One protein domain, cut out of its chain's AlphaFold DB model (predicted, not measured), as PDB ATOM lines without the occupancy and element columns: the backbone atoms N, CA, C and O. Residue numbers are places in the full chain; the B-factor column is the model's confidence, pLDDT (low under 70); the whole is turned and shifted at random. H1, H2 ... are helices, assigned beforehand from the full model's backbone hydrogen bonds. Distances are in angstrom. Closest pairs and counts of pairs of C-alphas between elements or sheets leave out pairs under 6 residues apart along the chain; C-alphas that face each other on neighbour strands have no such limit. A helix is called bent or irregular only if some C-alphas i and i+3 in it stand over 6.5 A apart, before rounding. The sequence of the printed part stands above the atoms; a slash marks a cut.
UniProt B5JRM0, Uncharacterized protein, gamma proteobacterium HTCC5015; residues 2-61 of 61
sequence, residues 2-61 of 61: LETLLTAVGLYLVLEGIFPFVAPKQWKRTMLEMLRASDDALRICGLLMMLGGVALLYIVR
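Overview. This is residues 2 to 61 of the 61 residues of an uncharacterized protein of gamma proteobacterium HTCC5015 (UniProt B5JRM0). The longest helix, H3, and the long H1 are the two arms of an open U, with the shorter H2 as its base and the middle empty. The printed part has 60 residues with three named helices, H1, H2 and H3 along the chain, and is all helix. It is loose, with a radius of gyration of the C-alphas of 14.8 A, and spans 37 by 28 by 18 A.

Arrangement. Start at H3, residues 39 to 60, and H2, residues 24 to 36: close but not clearly touching, closest C-alphas Met 34 and Leu 42 at 7.5 A, a steep tilt of 62 degrees, opposite ways. H2 and H1, residues 2 to 22, are close but not clearly touching, closest C-alphas Trp 27 and Pro 20 at 5.8 A, about perpendicular at 83 degrees. H1 and H3 are apart. Every O i to N i+4 pair is within hydrogen-bond range in H2 and H3, 15 of 17 in H1.

Along the chain. Find C-alpha 39 at (-25.809, -28.519, 53.807); H3 runs 31.5 A from there. H2 measures 18.7 A. H1 runs 30.4 A from C-alpha 2 at (-11.794, -57.695, 41.045); it is neither bent nor irregular, but only just: C-alphas 16 and 19 are 6.4 A apart.

Size, cuts and confidence. The farthest C-alphas, Glu 3 and Arg 36, are 39.1 A apart. The printed part has no cut, both links are tight, and no printed residue is under 70 in pLDDT.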
ATOM      1  N   LEU A   2     -11.530 -58.759  42.029       91.62
ATOM      2  CA  LEU A   2     -11.794 -57.695  41.045       91.62
ATOM      3  C   LEU A   2     -13.122 -57.895  40.291       91.62
ATOM      4  O   LEU A   2     -13.895 -56.956  40.171       91.62
ATOM      5  N   GLU A   3     -13.411 -59.122  39.846       91.94
ATOM      6  CA  GLU A   3     -14.666 -59.444  39.147       91.94
ATOM      7  C   GLU A   3     -15.895 -59.114  39.999       91.94
ATOM      8  O   GLU A   3     -16.780 -58.401  39.549       91.94
ATOM      9  N   THR A   4     -15.908 -59.536  41.266       91.25
ATOM     10  CA  THR A   4     -16.999 -59.244  42.208       91.25
ATOM     11  C   THR A   4     -17.188 -57.741  42.428       91.25
ATOM     12  O   THR A   4     -18.323 -57.273  42.502       91.25
ATOM     13  N   LEU A   5     -16.094 -56.975  42.503       92.31
ATOM     14  CA  LEU A   5     -16.151 -55.518  42.624       92.31
ATOM     15  C   LEU A   5     -16.738 -54.881  41.356       92.31
ATOM     16  O   LEU A   5     -17.633 -54.047  41.454       92.31
ATOM     17  N   LEU A   6     -16.278 -55.304  40.174       95.06
ATOM     18  CA  LEU A   6     -16.797 -54.840  38.885       95.06
ATOM     19  C   LEU A   6     -18.287 -55.165  38.727       95.06
ATOM     20  O   LEU A   6     -19.046 -54.317  38.267       95.06
ATOM     21  N   THR A   7     -18.729 -56.348  39.163       94.69
ATOM     22  CA  THR A   7     -20.150 -56.717  39.171       94.69
ATOM     23  C   THR A   7     -20.959 -55.830  40.117       94.69
ATOM     24  O   THR A   7     -22.008 -55.328  39.719       94.69
ATOM     25  N   ALA A   8     -20.479 -55.590  41.342       93.62
ATOM     26  CA  ALA A   8     -21.162 -54.720  42.302       93.62
ATOM     27  C   ALA A   8     -21.277 -53.275  41.787       93.62
ATOM     28  O   ALA A   8     -22.349 -52.675  41.871       93.62
ATOM     29  N   VAL A   9     -20.204 -52.740  41.194       94.56
ATOM     30  CA  VAL A   9     -20.202 -51.411  40.564       94.56
ATOM     31  C   VAL A   9     -21.145 -51.371  39.361       94.56
ATOM     32  O   VAL A   9     -21.915 -50.424  39.225       94.56
ATOM     33  N   GLY A  10     -21.143 -52.404  38.514       95.88
ATOM     34  CA  GLY A  10     -22.065 -52.506  37.382       95.88
ATOM     35  C   GLY A  10     -23.530 -52.492  37.822       95.88
ATOM     36  O   GLY A  10     -24.333 -51.745  37.267       95.88
ATOM     37  N   LEU A  11     -23.871 -53.254  38.865       95.12
ATOM     38  CA  LEU A  11     -25.215 -53.262  39.447       95.12
ATOM     39  C   LEU A  11     -25.591 -51.904  40.047       95.12
ATOM     40  O   LEU A  11     -26.698 -51.428  39.806       95.12
ATOM     41  N   TYR A  12     -24.676 -51.262  40.776       94.12
ATOM     42  CA  TYR A  12     -24.890 -49.917  41.310       94.12
ATOM     43  C   TYR A  12     -25.202 -48.907  40.199       94.12
ATOM     44  O   TYR A  12     -26.175 -48.166  40.312       94.12
ATOM     45  N   LEU A  13     -24.449 -48.929  39.093       94.50
ATOM     46  CA  LEU A  13     -24.683 -48.047  37.942       94.50
ATOM     47  C   LEU A  13     -26.034 -48.299  37.265       94.50
ATOM     48  O   LEU A  13     -26.711 -47.346  36.885       94.50
ATOM     49  N   VAL A  14     -26.443 -49.566  37.125       95.56
ATOM     50  CA  VAL A  14     -27.773 -49.902  36.596       95.56
ATOM     51  C   VAL A  14     -28.859 -49.342  37.512       95.56
ATOM     52  O   VAL A  14     -29.772 -48.683  37.022       95.56
ATOM     53  N   LEU A  15     -28.752 -49.553  38.828       93.81
ATOM     54  CA  LEU A  15     -29.736 -49.066  39.798       93.81
ATOM     55  C   LEU A  15     -29.818 -47.532  39.827       93.81
ATOM     56  O   LEU A  15     -30.923 -46.991  39.759       93.81
ATOM     57  N   GLU A  16     -28.677 -46.843  39.847       91.56
ATOM     58  CA  GLU A  16     -28.608 -45.377  39.744       91.56
ATOM     59  C   GLU A  16     -29.217 -44.862  38.433       91.56
ATOM     60  O   GLU A  16     -29.910 -43.849  38.422       91.56
ATOM     61  N   GLY A  17     -29.035 -45.584  37.323       92.25
ATOM     62  CA  GLY A  17     -29.566 -45.205  36.012       92.25
ATOM     63  C   GLY A  17     -31.081 -45.390  35.843       92.25
ATOM     64  O   GLY A  17     -31.679 -44.735  34.985       92.25
ATOM     65  N   ILE A  18     -31.735 -46.234  36.650       95.50
ATOM     66  CA  ILE A  18     -33.175 -46.521  36.504       95.50
ATOM     67  C   ILE A  18     -34.027 -45.279  36.790       95.50
ATOM     68  O   ILE A  18     -34.911 -44.948  36.001       95.50
ATOM     69  N   PHE A  19     -33.774 -44.569  37.891       89.00
ATOM     70  CA  PHE A  19     -34.544 -43.377  38.271       89.00
ATOM     71  C   PHE A  19     -34.525 -42.248  37.222       89.00
ATOM     72  O   PHE A  19     -35.608 -41.783  36.841       89.00
ATOM     73  N   PRO A  20     -33.359 -41.809  36.705       90.75
ATOM     74  CA  PRO A  20     -33.308 -40.796  35.657       90.75
ATOM     75  C   PRO A  20     -33.890 -41.293  34.326       90.75
ATOM     76  O   PRO A  20     -34.417 -40.472  33.574       90.75
ATOM     77  N   PHE A  21     -33.850 -42.600  34.038       93.75
ATOM     78  CA  PHE A  21     -34.432 -43.174  32.821       93.75
ATOM     79  C   PHE A  21     -35.967 -43.248  32.873       93.75
ATOM     80  O   PHE A  21     -36.639 -42.808  31.941       93.75
ATOM     81  N   VAL A  22     -36.530 -43.766  33.968       95.94
ATOM     82  CA  VAL A  22     -37.980 -43.982  34.117       95.94
ATOM     83  C   VAL A  22     -38.722 -42.671  34.380       95.94
ATOM     84  O   VAL A  22     -39.785 -42.437  33.805       95.94
ATOM     85  N   ALA A  23     -38.185 -41.801  35.243       93.88
ATOM     86  CA  ALA A  23     -38.881 -40.594  35.691       93.88
ATOM     87  C   ALA A  23     -37.964 -39.351  35.711       93.88
ATOM     88  O   ALA A  23     -37.749 -38.740  36.764       93.88
ATOM     89  N   PRO A  24     -37.474 -38.887  34.544       91.94
ATOM     90  CA  PRO A  24     -36.502 -37.790  34.458       91.94
ATOM     91  C   PRO A  24     -37.016 -36.452  35.010       91.94
ATOM     92  O   PRO A  24     -36.234 -35.621  35.471       91.94
ATOM     93  N   LYS A  25     -38.331 -36.194  34.950       93.88
ATOM     94  CA  LYS A  25     -38.930 -34.954  35.481       93.88
ATOM     95  C   LYS A  25     -38.950 -34.953  37.009       93.88
ATOM     96  O   LYS A  25     -38.527 -33.968  37.609       93.88
ATOM     97  N   GLN A  26     -39.404 -36.048  37.618       92.62
ATOM     98  CA  GLN A  26     -39.395 -36.237  39.067       92.62
ATOM     99  C   GLN A  26     -37.963 -36.212  39.602       92.62
ATOM    100  O   GLN A  26     -37.703 -35.467  40.539       92.62
ATOM    101  N   TRP A  27     -37.028 -36.913  38.954       93.25
ATOM    102  CA  TRP A  27     -35.617 -36.902  39.345       93.25
ATOM    103  C   TRP A  27     -35.035 -35.484  39.409       93.25
ATOM    104  O   TRP A  27     -34.480 -35.076  40.429       93.25
ATOM    105  N   LYS A  28     -35.244 -34.677  38.357       92.56
ATOM    106  CA  LYS A  28     -34.806 -33.271  38.336       92.56
ATOM    107  C   LYS A  28     -35.442 -32.432  39.442       92.56
ATOM    108  O   LYS A  28     -34.779 -31.560  39.997       92.56
ATOM    109  N   ARG A  29     -36.715 -32.676  39.763       94.12
ATOM    110  CA  ARG A  29     -37.398 -31.985  40.861       94.12
ATOM    111  C   ARG A  29     -36.783 -32.348  42.213       94.12
ATOM    112  O   ARG A  29     -36.481 -31.438  42.974       94.12
ATOM    113  N   THR A  30     -36.539 -33.630  42.474       90.75
ATOM    114  CA  THR A  30     -35.891 -34.092  43.710       90.75
ATOM    115  C   THR A  30     -34.489 -33.498  43.858       90.75
ATOM    116  O   THR A  30     -34.153 -32.991  44.923       90.75
ATOM    117  N   MET A  31     -33.698 -33.462  42.780       91.44
ATOM    118  CA  MET A  31     -32.380 -32.809  42.774       91.44
ATOM    119  C   MET A  31     -32.480 -31.312  43.116       91.44
ATOM    120  O   MET A  31     -31.699 -30.801  43.912       91.44
ATOM    121  N   LEU A  32     -33.463 -30.595  42.558       93.44
ATOM    122  CA  LEU A  32     -33.700 -29.182  42.879       93.44
ATOM    123  C   LEU A  32     -34.143 -28.967  44.330       93.44
ATOM    124  O   LEU A  32     -33.780 -27.961  44.934       93.44
ATOM    125  N   GLU A  33     -34.929 -29.885  44.889       90.25
ATOM    126  CA  GLU A  33     -35.313 -29.859  46.303       90.25
ATOM    127  C   GLU A  33     -34.095 -30.115  47.208       90.25
ATOM    128  O   GLU A  33     -33.931 -29.415  48.204       90.25
ATOM    129  N   MET A  34     -33.180 -31.009  46.812       89.44
ATOM    130  CA  MET A  34     -31.903 -31.223  47.508       89.44
ATOM    131  C   MET A  34     -31.007 -29.980  47.488       89.44
ATOM    132  O   MET A  34     -30.421 -29.655  48.513       89.44
ATOM    133  N   LEU A  35     -30.949 -29.238  46.376       89.94
ATOM    134  CA  LEU A  35     -30.203 -27.968  46.302       89.94
ATOM    135  C   LEU A  35     -30.764 -26.875  47.225       89.94
ATOM    136  O   LEU A  35     -30.062 -25.920  47.542       89.94
ATOM    137  N   ARG A  36     -32.043 -26.970  47.602       90.88
ATOM    138  CA  ARG A  36     -32.690 -26.034  48.533       90.88
ATOM    139  C   ARG A  36     -32.556 -26.469  49.990       90.88
ATOM    140  O   ARG A  36     -32.829 -25.660  50.875       90.88
ATOM    141  N   ALA A  37     -32.197 -27.727  50.244       89.12
ATOM    142  CA  ALA A  37     -31.922 -28.211  51.586       89.12
ATOM    143  C   ALA A  37     -30.620 -27.587  52.108       89.12
ATOM    144  O   ALA A  37     -29.708 -27.296  51.339       89.12
ATOM    145  N   SER A  38     -30.532 -27.375  53.420       89.94
ATOM    146  CA  SER A  38     -29.285 -26.919  54.033       89.94
ATOM    147  C   SER A  38     -28.218 -28.013  53.971       89.94
ATOM    148  O   SER A  38     -28.521 -29.204  54.095       89.94
ATOM    149  N   ASP A  39     -26.955 -27.603  53.850       91.62
ATOM    150  CA  ASP A  39     -25.809 -28.519  53.807       91.62
ATOM    151  C   ASP A  39     -25.779 -29.471  55.014       91.62
ATOM    152  O   ASP A  39     -25.452 -30.651  54.879       91.62
ATOM    153  N   ASP A  40     -26.179 -28.992  56.195       92.62
ATOM    154  CA  ASP A  40     -26.235 -29.801  57.416       92.62
ATOM    155  C   ASP A  40     -27.308 -30.893  57.349       92.62
ATOM    156  O   ASP A  40     -27.060 -32.032  57.754       92.62
ATOM    157  N   ALA A  41     -28.484 -30.591  56.788       90.38
ATOM    158  CA  ALA A  41     -29.536 -31.587  56.605       90.38
ATOM    159  C   ALA A  41     -29.094 -32.678  55.619       90.38
ATOM    160  O   ALA A  41     -29.327 -33.867  55.860       90.38
ATOM    161  N   LEU A  42     -28.399 -32.292  54.544       91.94
ATOM    162  CA  LEU A  42     -27.876 -33.233  53.558       91.94
ATOM    163  C   LEU A  42     -26.782 -34.132  54.159       91.94
ATOM    164  O   LEU A  42     -26.783 -35.343  53.927       91.94
ATOM    165  N   ARG A  43     -25.905 -33.571  55.002       93.38
ATOM    166  CA  ARG A  43     -24.883 -34.325  55.750       93.38
ATOM    167  C   ARG A  43     -25.491 -35.336  56.714       93.38
ATOM    168  O   ARG A  43     -25.045 -36.480  56.741       93.38
ATOM    169  N   ILE A  44     -26.505 -34.940  57.485       95.00
ATOM    170  CA  ILE A  44     -27.180 -35.843  58.431       95.00
ATOM    171  C   ILE A  44     -27.911 -36.954  57.676       95.00
ATOM    172  O   ILE A  44     -27.796 -38.118  58.053       95.00
ATOM    173  N   CYS A  45     -28.609 -36.624  56.588       93.62
ATOM    174  CA  CYS A  45     -29.258 -37.620  55.735       93.62
ATOM    175  C   CYS A  45     -28.240 -38.640  55.197       93.62
ATOM    176  O   CYS A  45     -28.430 -39.848  55.352       93.62
ATOM    177  N   GLY A  46     -27.113 -38.158  54.664       92.69
ATOM    178  CA  GLY A  46     -26.015 -39.010  54.208       92.69
ATOM    179  C   GLY A  46     -25.428 -39.874  55.328       92.69
ATOM    180  O   GLY A  46     -25.171 -41.057  55.118       92.69
ATOM    181  N   LEU A  47     -25.270 -39.327  56.536       96.12
ATOM    182  CA  LEU A  47     -24.800 -40.084  57.697       96.12
ATOM    183  C   LEU A  47     -25.766 -41.211  58.073       96.12
ATOM    184  O   LEU A  47     -25.325 -42.339  58.287       96.12
ATOM    185  N   LEU A  48     -27.070 -40.934  58.112       96.50
ATOM    186  CA  LEU A  48     -28.089 -41.948  58.393       96.50
ATOM    187  C   LEU A  48     -28.096 -43.052  57.328       96.50
ATOM    188  O   LEU A  48     -28.178 -44.228  57.680       96.50
ATOM    189  N   MET A  49     -27.945 -42.700  56.046       94.19
ATOM    190  CA  MET A  49     -27.817 -43.673  54.953       94.19
ATOM    191  C   MET A  49     -26.562 -44.541  55.094       94.19
ATOM    192  O   MET A  49     -26.646 -45.762  54.957       94.19
ATOM    193  N   MET A  50     -25.412 -43.939  55.414       95.50
ATOM    194  CA  MET A  50     -24.168 -44.679  55.651       95.50
ATOM    195  C   MET A  50     -24.299 -45.639  56.838       95.50
ATOM    196  O   MET A  50     -23.949 -46.812  56.716       95.50
ATOM    197  N   LEU A  51     -24.847 -45.174  57.964       97.19
ATOM    198  CA  LEU A  51     -25.065 -46.008  59.150       97.19
ATOM    199  C   LEU A  51     -26.057 -47.140  58.879       97.19
ATOM    200  O   LEU A  51     -25.805 -48.272  59.279       97.19
ATOM    201  N   GLY A  52     -27.146 -46.860  58.160       96.31
ATOM    202  CA  GLY A  52     -28.099 -47.878  57.727       96.31
ATOM    203  C   GLY A  52     -27.446 -48.933  56.829       96.31
ATOM    204  O   GLY A  52     -27.661 -50.125  57.032       96.31
ATOM    205  N   GLY A  53     -26.592 -48.511  55.892       92.62
ATOM    206  CA  GLY A  53     -25.819 -49.417  55.041       92.62
ATOM    207  C   GLY A  53     -24.867 -50.309  55.839       92.62
ATOM    208  O   GLY A  53     -24.841 -51.520  55.627       92.62
ATOM    209  N   VAL A  54     -24.131 -49.742  56.798       95.56
ATOM    210  CA  VAL A  54     -23.242 -50.507  57.690       95.56
ATOM    211  C   VAL A  54     -24.035 -51.479  58.564       95.56
ATOM    212  O   VAL A  54     -23.645 -52.639  58.684       95.56
ATOM    213  N   ALA A  55     -25.159 -51.045  59.136       96.00
ATOM    214  CA  ALA A  55     -26.023 -51.903  59.944       96.00
ATOM    215  C   ALA A  55     -26.588 -53.071  59.124       96.00
ATOM    216  O   ALA A  55     -26.565 -54.209  59.582       96.00
ATOM    217  N   LEU A  56     -27.040 -52.814  57.892       93.38
ATOM    218  CA  LEU A  56     -27.513 -53.859  56.987       93.38
ATOM    219  C   LEU A  56     -26.396 -54.848  56.640       93.38
ATOM    220  O   LEU A  56     -26.622 -56.056  56.681       93.38
ATOM    221  N   LEU A  57     -25.191 -54.351  56.341       92.12
ATOM    222  CA  LEU A  57     -24.030 -55.205  56.098       92.12
ATOM    223  C   LEU A  57     -23.725 -56.088  57.311       92.12
ATOM    224  O   LEU A  57     -23.479 -57.265  57.112       92.12
ATOM    225  N   TYR A  58     -23.811 -55.559  58.534       94.12
ATOM    226  CA  TYR A  58     -23.588 -56.319  59.769       94.12
ATOM    227  C   TYR A  58     -24.675 -57.370  60.063       94.12
ATOM    228  O   TYR A  58     -24.424 -58.351  60.750       94.12
ATOM    229  N   ILE A  59     -25.905 -57.169  59.579       94.62
ATOM    230  CA  ILE A  59     -26.990 -58.155  59.736       94.62
ATOM    231  C   ILE A  59     -26.855 -59.282  58.705       94.62
ATOM    232  O   ILE A  59     -27.143 -60.438  59.003       94.62
ATOM    233  N   VAL A  60     -26.475 -58.938  57.472       91.69
ATOM    234  CA  VAL A  60     -26.405 -59.886  56.348       91.69
ATOM    235  C   VAL A  60     -25.072 -60.648  56.318       91.69
ATOM    236  O   VAL A  60     -24.994 -61.712  55.701       91.69
ATOM    237  N   ARG A  61     -24.027 -60.122  56.965       81.31
ATOM    238  CA  ARG A  61     -22.673 -60.685  57.019       81.31
ATOM    239  C   ARG A  61     -22.206 -60.862  58.455       81.31
ATOM    240  O   ARG A  61     -21.666 -61.956  58.727       81.31
TER     241      ARG A  61